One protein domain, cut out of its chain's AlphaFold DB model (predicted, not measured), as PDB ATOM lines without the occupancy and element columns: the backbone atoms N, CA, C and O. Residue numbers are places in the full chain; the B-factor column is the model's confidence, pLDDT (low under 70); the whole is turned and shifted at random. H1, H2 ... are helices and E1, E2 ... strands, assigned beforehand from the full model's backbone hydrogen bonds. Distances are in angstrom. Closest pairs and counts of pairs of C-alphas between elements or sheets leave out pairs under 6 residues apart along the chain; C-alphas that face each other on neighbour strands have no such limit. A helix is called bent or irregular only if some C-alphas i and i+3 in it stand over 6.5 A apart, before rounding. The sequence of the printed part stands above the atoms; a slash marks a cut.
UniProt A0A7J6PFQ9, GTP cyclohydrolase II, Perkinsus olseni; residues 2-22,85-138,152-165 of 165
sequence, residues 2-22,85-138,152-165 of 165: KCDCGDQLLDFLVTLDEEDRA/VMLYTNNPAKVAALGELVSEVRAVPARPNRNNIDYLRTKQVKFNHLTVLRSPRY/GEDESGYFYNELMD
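AT A GLANCE: This is residues 2 to 22, 85 to 138 and 152 to 165 of the 165 residues of the protein "GTP cyclohydrolase II" of Perkinsus olseni (UniProt A0A7J6PFQ9). A small strand-helix-strand unit, with parallel strands E1 and E2 joined through H2, makes one end of the domain. The chain leaving E2 leads to a second group, where residues 109 to 110 pair with the short strand E3, residues 158 to 159 of the final stretch pair with E3 too, and H3 packs on neither H1 nor H2. The 89 printed residues, with three named helices and three named strands in the order H1 E1 H2 E2 H3 E3, are of mixed class. The whole is compact, with a radius of gyration of the C-alphas of 13.7 A, and rounded, spanning 36 by 33 by 28 A.

HOW THE PARTS SIT: E1, residues 85 to 88, and E2, residues 102 to 106, are parallel neighbours at 24 degrees; N 87 and O 104 are 2.8 A apart, within hydrogen-bond range, and N 106 and O 87 2.9 A. H2, residues 92 to 101, has its closest C-alphas to E1 at Leu 101 and Val 85, 5.9 A. The crossover of this unit is right-handed. E3, residues 132 to 134, pairs with no named strand. H3, residues 117 to 127, and H2 are only just apart, the closest C-alphas being 8.0 A from each other. H1, residues 5 to 18, touches no helix. Every O i to N i+4 pair is within hydrogen-bond range in H1 and H3, and 4 of 6 in H2.

IN THESE COORDINATES: H1 measures 20.6 A from C-alpha 5 at (145.557, 89.710, 165.811). H2 measures 13.9 A and is irregular, with C-alphas 97 and 100 9.1 A apart. H3 measures 14.7 A, E2 10.3 A, E1 9.1 A and E3 6.5 A, ending at C-alpha 134 at (134.982, 86.041, 175.648).

THE WHOLE: The C-alphas of Glu 100 and Tyr 138 are farthest apart, 40.8 A. Cuts leave gaps of 9.0 A between C-alphas 22 and 85 and 20.2 A between C-alphas 138 and 152. Of the links printed whole, none is long. Residues 132 to 138 and 152 to 165 have pLDDT under 70.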
ATOM      1  N   LYS A   2     148.655  94.799 172.901       75.31
ATOM      2  CA  LYS A   2     147.530  95.691 172.530       75.31
ATOM      3  C   LYS A   2     146.620  95.135 171.406       75.31
ATOM      4  O   LYS A   2     145.457  95.509 171.360       75.31
ATOM      5  N   CYS A   3     147.113  94.257 170.511       81.12
ATOM      6  CA  CYS A   3     146.295  93.642 169.438       81.12
ATOM      7  C   CYS A   3     145.790  92.233 169.807       81.12
ATOM      8  O   CYS A   3     146.503  91.483 170.461       81.12
ATOM      9  N   ASP A   4     144.615  91.868 169.289       85.31
ATOM     10  CA  ASP A   4     143.972  90.536 169.242       85.31
ATOM     11  C   ASP A   4     144.369  89.701 168.000       85.31
ATOM     12  O   ASP A   4     143.944  88.563 167.838       85.31
ATOM     13  N   CYS A   5     145.183  90.270 167.108       86.88
ATOM     14  CA  CYS A   5     145.557  89.710 165.811       86.88
ATOM     15  C   CYS A   5     146.139  88.283 165.908       86.88
ATOM     16  O   CYS A   5     145.881  87.447 165.048       86.88
ATOM     17  N   GLY A   6     146.976  88.042 166.925       88.75
ATOM     18  CA  GLY A   6     147.650  86.757 167.138       88.75
ATOM     19  C   GLY A   6     146.688  85.680 167.625       88.75
ATOM     20  O   GLY A   6     146.663  84.596 167.056       88.75
ATOM     21  N   ASP A   7     145.848  86.013 168.607       87.69
ATOM     22  CA  ASP A   7     144.833  85.097 169.135       87.69
ATOM     23  C   ASP A   7     143.844  84.685 168.036       87.69
ATOM     24  O   ASP A   7     143.565  83.504 167.875       87.69
ATOM     25  N   GLN A   8     143.395  85.636 167.206       89.81
ATOM     26  CA  GLN A   8     142.500  85.352 166.076       89.81
ATOM     27  C   GLN A   8     143.131  84.427 165.030       89.81
ATOM     28  O   GLN A   8     142.432  83.612 164.433       89.81
ATOM     29  N   LEU A   9     144.440  84.555 164.786       91.81
ATOM     30  CA  LEU A   9     145.153  83.650 163.886       91.81
ATOM     31  C   LEU A   9     145.219  82.242 164.477       91.81
ATOM     32  O   LEU A   9     144.909  81.289 163.773       91.81
ATOM     33  N   LEU A  10     145.607  82.112 165.748       91.00
ATOM     34  CA  LEU A  10     145.699  80.815 166.420       91.00
ATOM     35  C   LEU A  10     144.338  80.111 166.475       91.00
ATOM     36  O   LEU A  10     144.261  78.936 166.136       91.00
ATOM     37  N   ASP A  11     143.274  80.838 166.823       88.69
ATOM     38  CA  ASP A  11     141.914  80.293 166.853       88.69
ATOM     39  C   ASP A  11     141.488  79.800 165.452       88.69
ATOM     40  O   ASP A  11     140.923  78.717 165.323       88.69
ATOM     41  N   PHE A  12     141.822  80.530 164.379       90.94
ATOM     42  CA  PHE A  12     141.508  80.092 163.012       90.94
ATOM     43  C   PHE A  12     142.370  78.916 162.530       90.94
ATOM     44  O   PHE A  12     141.913  78.122 161.712       90.94
ATOM     45  N   LEU A  13     143.607  78.776 163.021       92.06
ATOM     46  CA  LEU A  13     144.439  77.606 162.720       92.06
ATOM     47  C   LEU A  13     143.844  76.316 163.297       92.06
ATOM     48  O   LEU A  13     143.989  75.275 162.671       92.06
ATOM     49  N   VAL A  14     143.145  76.387 164.435       90.38
ATOM     50  CA  VAL A  14     142.385  75.244 164.968       90.38
ATOM     51  C   VAL A  14     141.223  74.900 164.037       90.38
ATOM     52  O   VAL A  14     141.078  73.751 163.642       90.38
ATOM     53  N   THR A  15     140.455  75.899 163.588       86.88
ATOM     54  CA  THR A  15     139.376  75.681 162.607       86.88
ATOM     55  C   THR A  15     139.887  75.071 161.296       86.88
ATOM     56  O   THR A  15     139.222  74.225 160.715       86.88
ATOM     57  N   LEU A  16     141.070  75.473 160.826       89.50
ATOM     58  CA  LEU A  16     141.700  74.887 159.635       89.50
ATOM     59  C   LEU A  16     142.013  73.393 159.780       89.50
ATOM     60  O   LEU A  16     142.051  72.708 158.765       89.50
ATOM     61  N   ASP A  17     142.281  72.920 160.998       91.62
ATOM     62  CA  ASP A  17     142.574  71.511 161.286       91.62
ATOM     63  C   ASP A  17     141.289  70.667 161.376       91.62
ATOM     64  O   ASP A  17     141.288  69.487 161.037       91.62
ATOM     65  N   GLU A  18     140.182  71.286 161.795       91.38
ATOM     66  CA  GLU A  18     138.878  70.634 161.977       91.38
ATOM     67  C   GLU A  18     138.024  70.597 160.695       91.38
ATOM     68  O   GLU A  18     137.124  69.765 160.579       91.38
ATOM     69  N   GLU A  19     138.287  71.485 159.733       90.06
ATOM     70  CA  GLU A  19     137.493  71.640 158.512       90.06
ATOM     71  C   GLU A  19     138.192  71.040 157.283       90.06
ATOM     72  O   GLU A  19     139.291  71.444 156.908       90.06
ATOM     73  N   ASP A  20     137.491  70.178 156.539       89.44
ATOM     74  CA  ASP A  20     138.005  69.571 155.297       89.44
ATOM     75  C   ASP A  20     138.371  70.606 154.213       89.44
ATOM     76  O   ASP A  20     139.107  70.317 153.263       89.44
ATOM     77  N   ARG A  21     137.783  71.809 154.285       91.69
ATOM     78  CA  ARG A  21     137.922  72.868 153.279       91.69
ATOM     79  C   ARG A  21     138.006  74.239 153.930       91.69
ATOM     80  O   ARG A  21     137.002  74.934 154.069       91.69
ATOM     81  N   ALA A  22     139.222  74.678 154.210       93.00
ATOM     82  CA  ALA A  22     139.472  76.018 154.713       93.00
ATOM     83  C   ALA A  22     140.668  76.677 154.007       93.00
ATOM     84  O   ALA A  22     141.554  76.024 153.457       93.00
ATOM     85  N   VAL A  85     132.069  81.471 150.381       96.12
ATOM     86  CA  VAL A  85     132.838  81.325 151.616       96.12
ATOM     87  C   VAL A  85     131.968  81.588 152.840       96.12
ATOM     88  O   VAL A  85     131.204  82.554 152.889       96.12
ATOM     89  N   MET A  86     132.180  80.770 153.867       95.69
ATOM     90  CA  MET A  86     131.890  81.133 155.247       95.69
ATOM     91  C   MET A  86     133.050  82.003 155.747       95.69
ATOM     92  O   MET A  86     134.187  81.544 155.859       95.69
ATOM     93  N   LEU A  87     132.795  83.291 155.968       95.56
ATOM     94  CA  LEU A  87     133.828  84.270 156.284       95.56
ATOM     95  C   LEU A  87     133.957  84.475 157.795       95.56
ATOM     96  O   LEU A  87     133.076  85.047 158.431       95.56
ATOM     97  N   TYR A  88     135.115  84.109 158.341       93.81
ATOM     98  CA  TYR A  88     135.480  84.376 159.731       93.81
ATOM     99  C   TYR A  88     135.989  85.819 159.870       93.81
ATOM    100  O   TYR A  88     137.117  86.146 159.480       93.81
ATOM    101  N   THR A  89     135.148  86.732 160.364       92.62
ATOM    102  CA  THR A  89     135.500  88.152 160.510       92.62
ATOM    103  C   THR A  89     134.612  88.886 161.507       92.62
ATOM    104  O   THR A  89     133.407  88.683 161.548       92.62
ATOM    105  N   ASN A  90     135.205  89.852 162.213       91.38
ATOM    106  CA  ASN A  90     134.450  90.893 162.920       91.38
ATOM    107  C   ASN A  90     134.374  92.193 162.118       91.38
ATOM    108  O   ASN A  90     133.649  93.095 162.496       91.38
ATOM    109  N   ASN A  91     135.154  92.339 161.046       92.44
ATOM    110  CA  ASN A  91     135.234  93.579 160.279       92.44
ATOM    111  C   ASN A  91     134.183  93.594 159.148       92.44
ATOM    112  O   ASN A  91     134.358  92.826 158.190       92.44
ATOM    113  N   PRO A  92     133.171  94.482 159.188       91.25
ATOM    114  CA  PRO A  92     132.153  94.581 158.140       91.25
ATOM    115  C   PRO A  92     132.730  95.009 156.785       91.25
ATOM    116  O   PRO A  92     132.223  94.591 155.747       91.25
ATOM    117  N   ALA A  93     133.845  95.749 156.752       92.62
ATOM    118  CA  ALA A  93     134.496  96.124 155.494       92.62
ATOM    119  C   ALA A  93     135.011  94.901 154.713       92.62
ATOM    120  O   ALA A  93     135.024  94.917 153.483       92.62
ATOM    121  N   LYS A  94     135.393  93.812 155.404       93.88
ATOM    122  CA  LYS A  94     135.750  92.551 154.733       93.88
ATOM    123  C   LYS A  94     134.521  91.889 154.110       93.88
ATOM    124  O   LYS A  94     134.614  91.398 152.991       93.88
ATOM    125  N   VAL A  95     133.389  91.899 154.817       95.06
ATOM    126  CA  VAL A  95     132.115  91.355 154.317       95.06
ATOM    127  C   VAL A  95     131.705  92.105 153.050       95.06
ATOM    128  O   VAL A  95     131.526  91.491 152.002       95.06
ATOM    129  N   ALA A  96     131.679  93.440 153.119       94.06
ATOM    130  CA  ALA A  96     131.332  94.298 151.991       94.06
ATOM    131  C   ALA A  96     132.248  94.075 150.775       94.06
ATOM    132  O   ALA A  96     131.772  93.975 149.646       94.06
ATOM    133  N   ALA A  97     133.560  93.944 150.990       94.38
ATOM    134  CA  ALA A  97     134.513  93.766 149.898       94.38
ATOM    135  C   ALA A  97     134.422  92.399 149.197       94.38
ATOM    136  O   ALA A  97     134.682  92.301 147.993       94.38
ATOM    137  N   LEU A  98     134.074  91.331 149.924       95.81
ATOM    138  CA  LEU A  98     133.865  90.010 149.322       95.81
ATOM    139  C   LEU A  98     132.486  89.918 148.647       95.81
ATOM    140  O   LEU A  98     132.367  89.269 147.599       95.81
ATOM    141  N   GLY A  99     131.493  90.642 149.170       94.88
ATOM    142  CA  GLY A  99     130.156  90.770 148.593       94.88
ATOM    143  C   GLY A  99     129.466  89.413 148.475       94.88
ATOM    144  O   GLY A  99     129.495  88.621 149.408       94.88
ATOM    145  N   GLU A 100     128.922  89.115 147.295       94.69
ATOM    146  CA  GLU A 100     128.188  87.871 146.988       94.69
ATOM    147  C   GLU A 100     128.979  86.571 147.213       94.69
ATOM    148  O   GLU A 100     128.392  85.495 147.232       94.69
ATOM    149  N   LEU A 101     130.307  86.638 147.374       96.19
ATOM    150  CA  LEU A 101     131.078  85.458 147.768       96.19
ATOM    151  C   LEU A 101     130.774  85.028 149.210       96.19
ATOM    152  O   LEU A 101     131.022  83.875 149.544       96.19
ATOM    153  N   VAL A 102     130.290  85.916 150.077       97.38
ATOM    154  CA  VAL A 102     130.016  85.595 151.482       97.38
ATOM    155  C   VAL A 102     128.651  84.921 151.590       97.38
ATOM    156  O   VAL A 102     127.627  85.573 151.418       97.38
ATOM    157  N   SER A 103     128.630  83.621 151.889       96.56
ATOM    158  CA  SER A 103     127.383  82.899 152.194       96.56
ATOM    159  C   SER A 103     126.997  82.984 153.662       96.56
ATOM    160  O   SER A 103     125.826  82.869 153.998       96.56
ATOM    161  N   GLU A 104     127.984  83.154 154.537       94.69
ATOM    162  CA  GLU A 104     127.803  83.201 155.983       94.69
ATOM    163  C   GLU A 104     128.937  84.021 156.601       94.69
ATOM    164  O   GLU A 104     130.078  83.964 156.135       94.69
ATOM    165  N   VAL A 105     128.634  84.783 157.652       93.62
ATOM    166  CA  VAL A 105     129.636  85.492 158.455       93.62
ATOM    167  C   VAL A 105     129.710  84.827 159.818       93.62
ATOM    168  O   VAL A 105     128.707  84.750 160.523       93.62
ATOM    169  N   ARG A 106     130.910  84.396 160.211       90.94
ATOM    170  CA  ARG A 106     131.186  83.922 161.568       90.94
ATOM    171  C   ARG A 106     132.035  84.939 162.304       90.94
ATOM    172  O   ARG A 106     133.147  85.262 161.881       90.94
ATOM    173  N   ALA A 107     131.503  85.453 163.405       88.69
ATOM    174  CA  ALA A 107     132.265  86.326 164.279       88.69
ATOM    175  C   ALA A 107     133.415  85.543 164.929       88.69
ATOM    176  O   ALA A 107     133.278  84.379 165.305       88.69
ATOM    177  N   VAL A 108     134.564  86.196 165.055       87.31
ATOM    178  CA  VAL A 108     135.762  85.646 165.686       87.31
ATOM    179  C   VAL A 108     135.837  86.166 167.122       87.31
ATOM    180  O   VAL A 108     135.768  87.380 167.333       87.31
ATOM    181  N   PRO A 109     136.009  85.299 168.129       84.31
ATOM    182  CA  PRO A 109     136.142  85.740 169.508       84.31
ATOM    183  C   PRO A 109     137.289  86.736 169.717       84.31
ATOM    184  O   PRO A 109     138.376  86.605 169.154       84.31
ATOM    185  N   ALA A 110     137.062  87.724 170.577       84.00
ATOM    186  CA  ALA A 110     138.093  88.590 171.126       84.00
ATOM    187  C   ALA A 110     138.264  88.306 172.622       84.00
ATOM    188  O   ALA A 110     137.288  88.091 173.343       84.00
ATOM    189  N   ARG A 111     139.517  88.330 173.092       84.81
ATOM    190  CA  ARG A 111     139.883  88.108 174.497       84.81
ATOM    191  C   ARG A 111     140.287  89.447 175.135       84.81
ATOM    192  O   ARG A 111     141.447  89.859 175.007       84.81
ATOM    193  N   PRO A 112     139.345  90.185 175.751       83.69
ATOM    194  CA  PRO A 112     139.650  91.440 176.418       83.69
ATOM    195  C   PRO A 112     140.580  91.227 177.618       83.69
ATOM    196  O   PRO A 112     140.458  90.274 178.383       83.69
ATOM    197  N   ASN A 113     141.509  92.157 177.793       82.56
ATOM    198  CA  ASN A 113     142.363  92.311 178.961       82.56
ATOM    199  C   ASN A 113     142.669  93.801 179.171       82.56
ATOM    200  O   ASN A 113     142.358  94.648 178.329       82.56
ATOM    201  N   ARG A 114     143.332  94.127 180.287       83.25
ATOM    202  CA  ARG A 114     143.644  95.515 180.671       83.25
ATOM    203  C   ARG A 114     144.394  96.312 179.594       83.25
ATOM    204  O   ARG A 114     144.260  97.523 179.551       83.25
ATOM    205  N   ASN A 115     145.157  95.649 178.724       82.31
ATOM    206  CA  ASN A 115     145.994  96.307 177.720       82.31
ATOM    207  C   ASN A 115     145.336  96.446 176.337       82.31
ATOM    208  O   ASN A 115     145.915  97.104 175.478       82.31
ATOM    209  N   ASN A 116     144.203  95.785 176.066       84.94
ATOM    210  CA  ASN A 116     143.573  95.796 174.736       84.94
ATOM    211  C   ASN A 116     142.095  96.223 174.744       84.94
ATOM    212  O   ASN A 116     141.503  96.331 173.671       84.94
ATOM    213  N   ILE A 117     141.498  96.490 175.911       85.88
ATOM    214  CA  ILE A 117     140.070  96.818 176.015       85.88
ATOM    215  C   ILE A 117     139.696  98.070 175.210       85.88
ATOM    216  O   ILE A 117     138.726  98.040 174.454       85.88
ATOM    217  N   ASP A 118     140.501  99.131 175.273       83.25
ATOM    218  CA  ASP A 118     140.226 100.378 174.544       83.25
ATOM    219  C   ASP A 118     140.418 100.214 173.034       83.25
ATOM    220  O   ASP A 118     139.674 100.770 172.224       83.25
ATOM    221  N   TYR A 119     141.360  99.359 172.637       83.94
ATOM    222  CA  TYR A 119     141.548  98.970 171.245       83.94
ATOM    223  C   TYR A 119     140.333  98.199 170.697       83.94
ATOM    224  O   TYR A 119     139.856  98.493 169.597       83.94
ATOM    225  N   LEU A 120     139.798  97.244 171.467       85.56
ATOM    226  CA  LEU A 120     138.594  96.487 171.106       85.56
ATOM    227  C   LEU A 120     137.348  97.385 171.065       85.56
ATOM    228  O   LEU A 120     136.567  97.294 170.117       85.56
ATOM    229  N   ARG A 121     137.206  98.314 172.020       84.94
ATOM    230  CA  ARG A 121     136.145  99.335 172.007       84.94
ATOM    231  C   ARG A 121     136.236 100.231 170.781       84.94
ATOM    232  O   ARG A 121     135.234 100.440 170.110       84.94
ATOM    233  N   THR A 122     137.433 100.697 170.428       84.62
ATOM    234  CA  THR A 122     137.645 101.510 169.219       84.62
ATOM    235  C   THR A 122     137.219 100.747 167.965       84.62
ATOM    236  O   THR A 122     136.539 101.301 167.103       84.62
ATOM    237  N   LYS A 123     137.570  99.458 167.855       84.94
ATOM    238  CA  LYS A 123     137.111  98.584 166.762       84.94
ATOM    239  C   LYS A 123     135.587  98.481 166.694       84.94
ATOM    240  O   LYS A 123     135.029  98.562 165.603       84.94
ATOM    241  N   GLN A 124     134.927  98.308 167.833       85.69
ATOM    242  CA  GLN A 124     133.474  98.194 167.898       85.69
ATOM    243  C   GLN A 124     132.797  99.523 167.537       85.69
ATOM    244  O   GLN A 124     132.029  99.577 166.588       85.69
ATOM    245  N   VAL A 125     133.142 100.608 168.233       85.75
ATOM    246  CA  VAL A 125     132.451 101.902 168.133       85.75
ATOM    247  C   VAL A 125     132.792 102.646 166.844       85.75
ATOM    248  O   VAL A 125     131.904 103.185 166.195       85.75
ATOM    249  N   LYS A 126     134.073 102.691 166.450       84.50
ATOM    250  CA  LYS A 126     134.519 103.512 165.308       84.50
ATOM    251  C   LYS A 126     134.586 102.752 163.984       84.50
ATOM    252  O   LYS A 126     134.611 103.381 162.932       84.50
ATOM    253  N   PHE A 127     134.633 101.419 164.020       84.38
ATOM    254  CA  PHE A 127     134.728 100.579 162.816       84.38
ATOM    255  C   PHE A 127     133.591  99.558 162.688       84.38
ATOM    256  O   PHE A 127     133.629  98.725 161.784       84.38
ATOM    257  N   ASN A 128     132.591  99.625 163.572       85.50
ATOM    258  CA  ASN A 128     131.411  98.764 163.574       85.50
ATOM    259  C   ASN A 128     131.748  97.262 163.580       85.50
ATOM    260  O   ASN A 128     131.122  96.462 162.887       85.50
ATOM    261  N   HIS A 129     132.803  96.874 164.305       86.31
ATOM    262  CA  HIS A 129     133.185  95.469 164.371       86.31
ATOM    263  C   HIS A 129     132.159  94.630 165.156       86.31
ATOM    264  O   HIS A 129     131.792  94.997 166.272       86.31
ATOM    265  N   LEU A 130     131.806  93.455 164.618       78.62
ATOM    266  CA  LEU A 130     131.021  92.393 165.269       78.62
ATOM    267  C   LEU A 130     131.873  91.699 166.347       78.62
ATOM    268  O   LEU A 130     132.295  90.559 166.196       78.62
ATOM    269  N   THR A 131     132.275  92.423 167.388       71.56
ATOM    270  CA  THR A 131     133.160  91.878 168.423       71.56
ATOM    271  C   THR A 131     132.381  90.958 169.357       71.56
ATOM    272  O   THR A 131     131.570  91.431 170.143       71.56
ATOM    273  N   VAL A 132     132.697  89.664 169.333       68.75
ATOM    274  CA  VAL A 132     132.241  88.708 170.350       68.75
ATOM    275  C   VAL A 132     133.263  88.673 171.482       68.75
ATOM    276  O   VAL A 132     134.396  88.229 171.288       68.75
ATOM    277  N   LEU A 133     132.896  89.167 172.663       66.56
ATOM    278  CA  LEU A 133     133.792  89.196 173.821       66.56
ATOM    279  C   LEU A 133     133.716  87.866 174.579       66.56
ATOM    280  O   LEU A 133     132.654  87.501 175.071       66.56
ATOM    281  N   ARG A 134     134.849  87.166 174.712       61.03
ATOM    282  CA  ARG A 134     134.982  86.041 175.648       61.03
ATOM    283  C   ARG A 134     135.522  86.549 176.973       61.03
ATOM    284  O   ARG A 134     136.650  87.035 177.028       61.03
ATOM    285  N   SER A 135     134.756  86.393 178.047       46.66
ATOM    286  CA  SER A 135     135.299  86.610 179.387       46.66
ATOM    287  C   SER A 135     136.421  85.592 179.655       46.66
ATOM    288  O   SER A 135     136.268  84.415 179.308       46.66
ATOM    289  N   PRO A 136     137.563  85.989 180.245       43.00
ATOM    290  CA  PRO A 136     138.520  85.016 180.744       43.00
ATOM    291  C   PRO A 136     137.814  84.153 181.799       43.00
ATOM    292  O   PRO A 136     137.383  84.671 182.828       43.00
ATOM    293  N   ARG A 137     137.690  82.838 181.573       38.88
ATOM    294  CA  ARG A 137     137.284  81.919 182.644       38.88
ATOM    295  C   ARG A 137     138.410  81.875 183.674       38.88
ATOM    296  O   ARG A 137     139.396  81.170 183.481       38.88
ATOM    297  N   TYR A 138     138.275  82.652 184.741       34.91
ATOM    298  CA  TYR A 138     139.109  82.506 185.926       34.91
ATOM    299  C   TYR A 138     138.589  81.312 186.730       34.91
ATOM    300  O   TYR A 138     137.511  81.367 187.315       34.91
ATOM    301  N   GLY A 152     122.287  90.784 178.388       36.31
ATOM    302  CA  GLY A 152     122.050  89.483 177.745       36.31
ATOM    303  C   GLY A 152     123.195  88.467 177.802       36.31
ATOM    304  O   GLY A 152     123.853  88.241 176.795       36.31
ATOM    305  N   GLU A 153     123.406  87.827 178.954       35.31
ATOM    306  CA  GLU A 153     124.194  86.588 179.012       35.31
ATOM    307  C   GLU A 153     123.347  85.434 178.456       35.31
ATOM    308  O   GLU A 153     122.276  85.143 178.993       35.31
ATOM    309  N   ASP A 154     123.811  84.772 177.394       37.22
ATOM    310  CA  ASP A 154     123.394  83.397 177.118       37.22
ATOM    311  C   ASP A 154     124.263  82.419 177.933       37.22
ATOM    312  O   ASP A 154     125.371  82.749 178.372       37.22
ATOM    313  N   GLU A 155     123.771  81.196 178.150       34.66
ATOM    314  CA  GLU A 155     124.431  80.160 178.968       34.66
ATOM    315  C   GLU A 155     125.830  79.748 178.454       34.66
ATOM    316  O   GLU A 155     126.523  78.944 179.082       34.66
ATOM    317  N   SER A 156     126.283  80.306 177.325       42.44
ATOM    318  CA  SER A 156     127.578  80.027 176.714       42.44
ATOM    319  C   SER A 156     128.657  81.091 176.983       42.44
ATOM    320  O   SER A 156     129.831  80.849 176.678       42.44
ATOM    321  N   GLY A 157     128.315  82.204 177.649       38.31
ATOM    322  CA  GLY A 157     129.270  83.231 178.088       38.31
ATOM    323  C   GLY A 157     129.746  84.165 176.970       38.31
ATOM    324  O   GLY A 157     130.867  84.683 177.038       38.31
ATOM    325  N   TYR A 158     128.919  84.351 175.936       40.81
ATOM    326  CA  TYR A 158     129.181  85.236 174.804       40.81
ATOM    327  C   TYR A 158     128.237  86.440 174.820       40.81
ATOM    328  O   TYR A 158     127.039  86.298 175.030       40.81
ATOM    329  N   PHE A 159     128.780  87.627 174.545       43.97
ATOM    330  CA  PHE A 159     127.986  88.827 174.274       43.97
ATOM    331  C   PHE A 159     127.882  89.025 172.758       43.97
ATOM    332  O   PHE A 159     128.911  89.169 172.086       43.97
ATOM    333  N   TYR A 160     126.658  89.041 172.228       38.25
ATOM    334  CA  TYR A 160     126.360  89.407 170.841       38.25
ATOM    335  C   TYR A 160     125.787  90.826 170.789       38.25
ATOM    336  O   TYR A 160     124.998  91.215 171.647       38.25
ATOM    337  N   ASN A 161     126.148  91.595 169.760       39.50
ATOM    338  CA  ASN A 161     125.311  92.717 169.342       39.50
ATOM    339  C   ASN A 161     124.164  92.130 168.511       39.50
ATOM    340  O   ASN A 161     124.433  91.485 167.495       39.50
ATOM    341  N   GLU A 162     122.914  92.365 168.916       34.19
ATOM    342  CA  GLU A 162     121.783  92.236 167.995       34.19
ATOM    343  C   GLU A 162     122.054  93.170 166.807       34.19
ATOM    344  O   GLU A 162     122.365  94.353 166.981       34.19
ATOM    345  N   LEU A 163     122.044  92.610 165.597       32.56
ATOM    346  CA  LEU A 163     122.080  93.388 164.365       32.56
ATOM    347  C   LEU A 163     120.880  94.341 164.419       32.56
ATOM    348  O   LEU A 163     119.748  93.873 164.441       32.56
ATOM    349  N   MET A 164     121.112  95.655 164.502       28.88
ATOM    350  CA  MET A 164     120.024  96.602 164.265       28.88
ATOM    351  C   MET A 164     119.602  96.464 162.799       28.88
ATOM    352  O   MET A 164     120.453  96.616 161.916       28.88
ATOM    353  N   ASP A 165     118.326  96.124 162.604       31.41
ATOM    354  CA  ASP A 165     117.616  96.037 161.319       31.41
ATOM    355  C   ASP A 165     117.732  97.320 160.472       31.41
ATOM    356  O   ASP A 165     117.718  98.436 161.048       31.41
TER     357      ASP A 165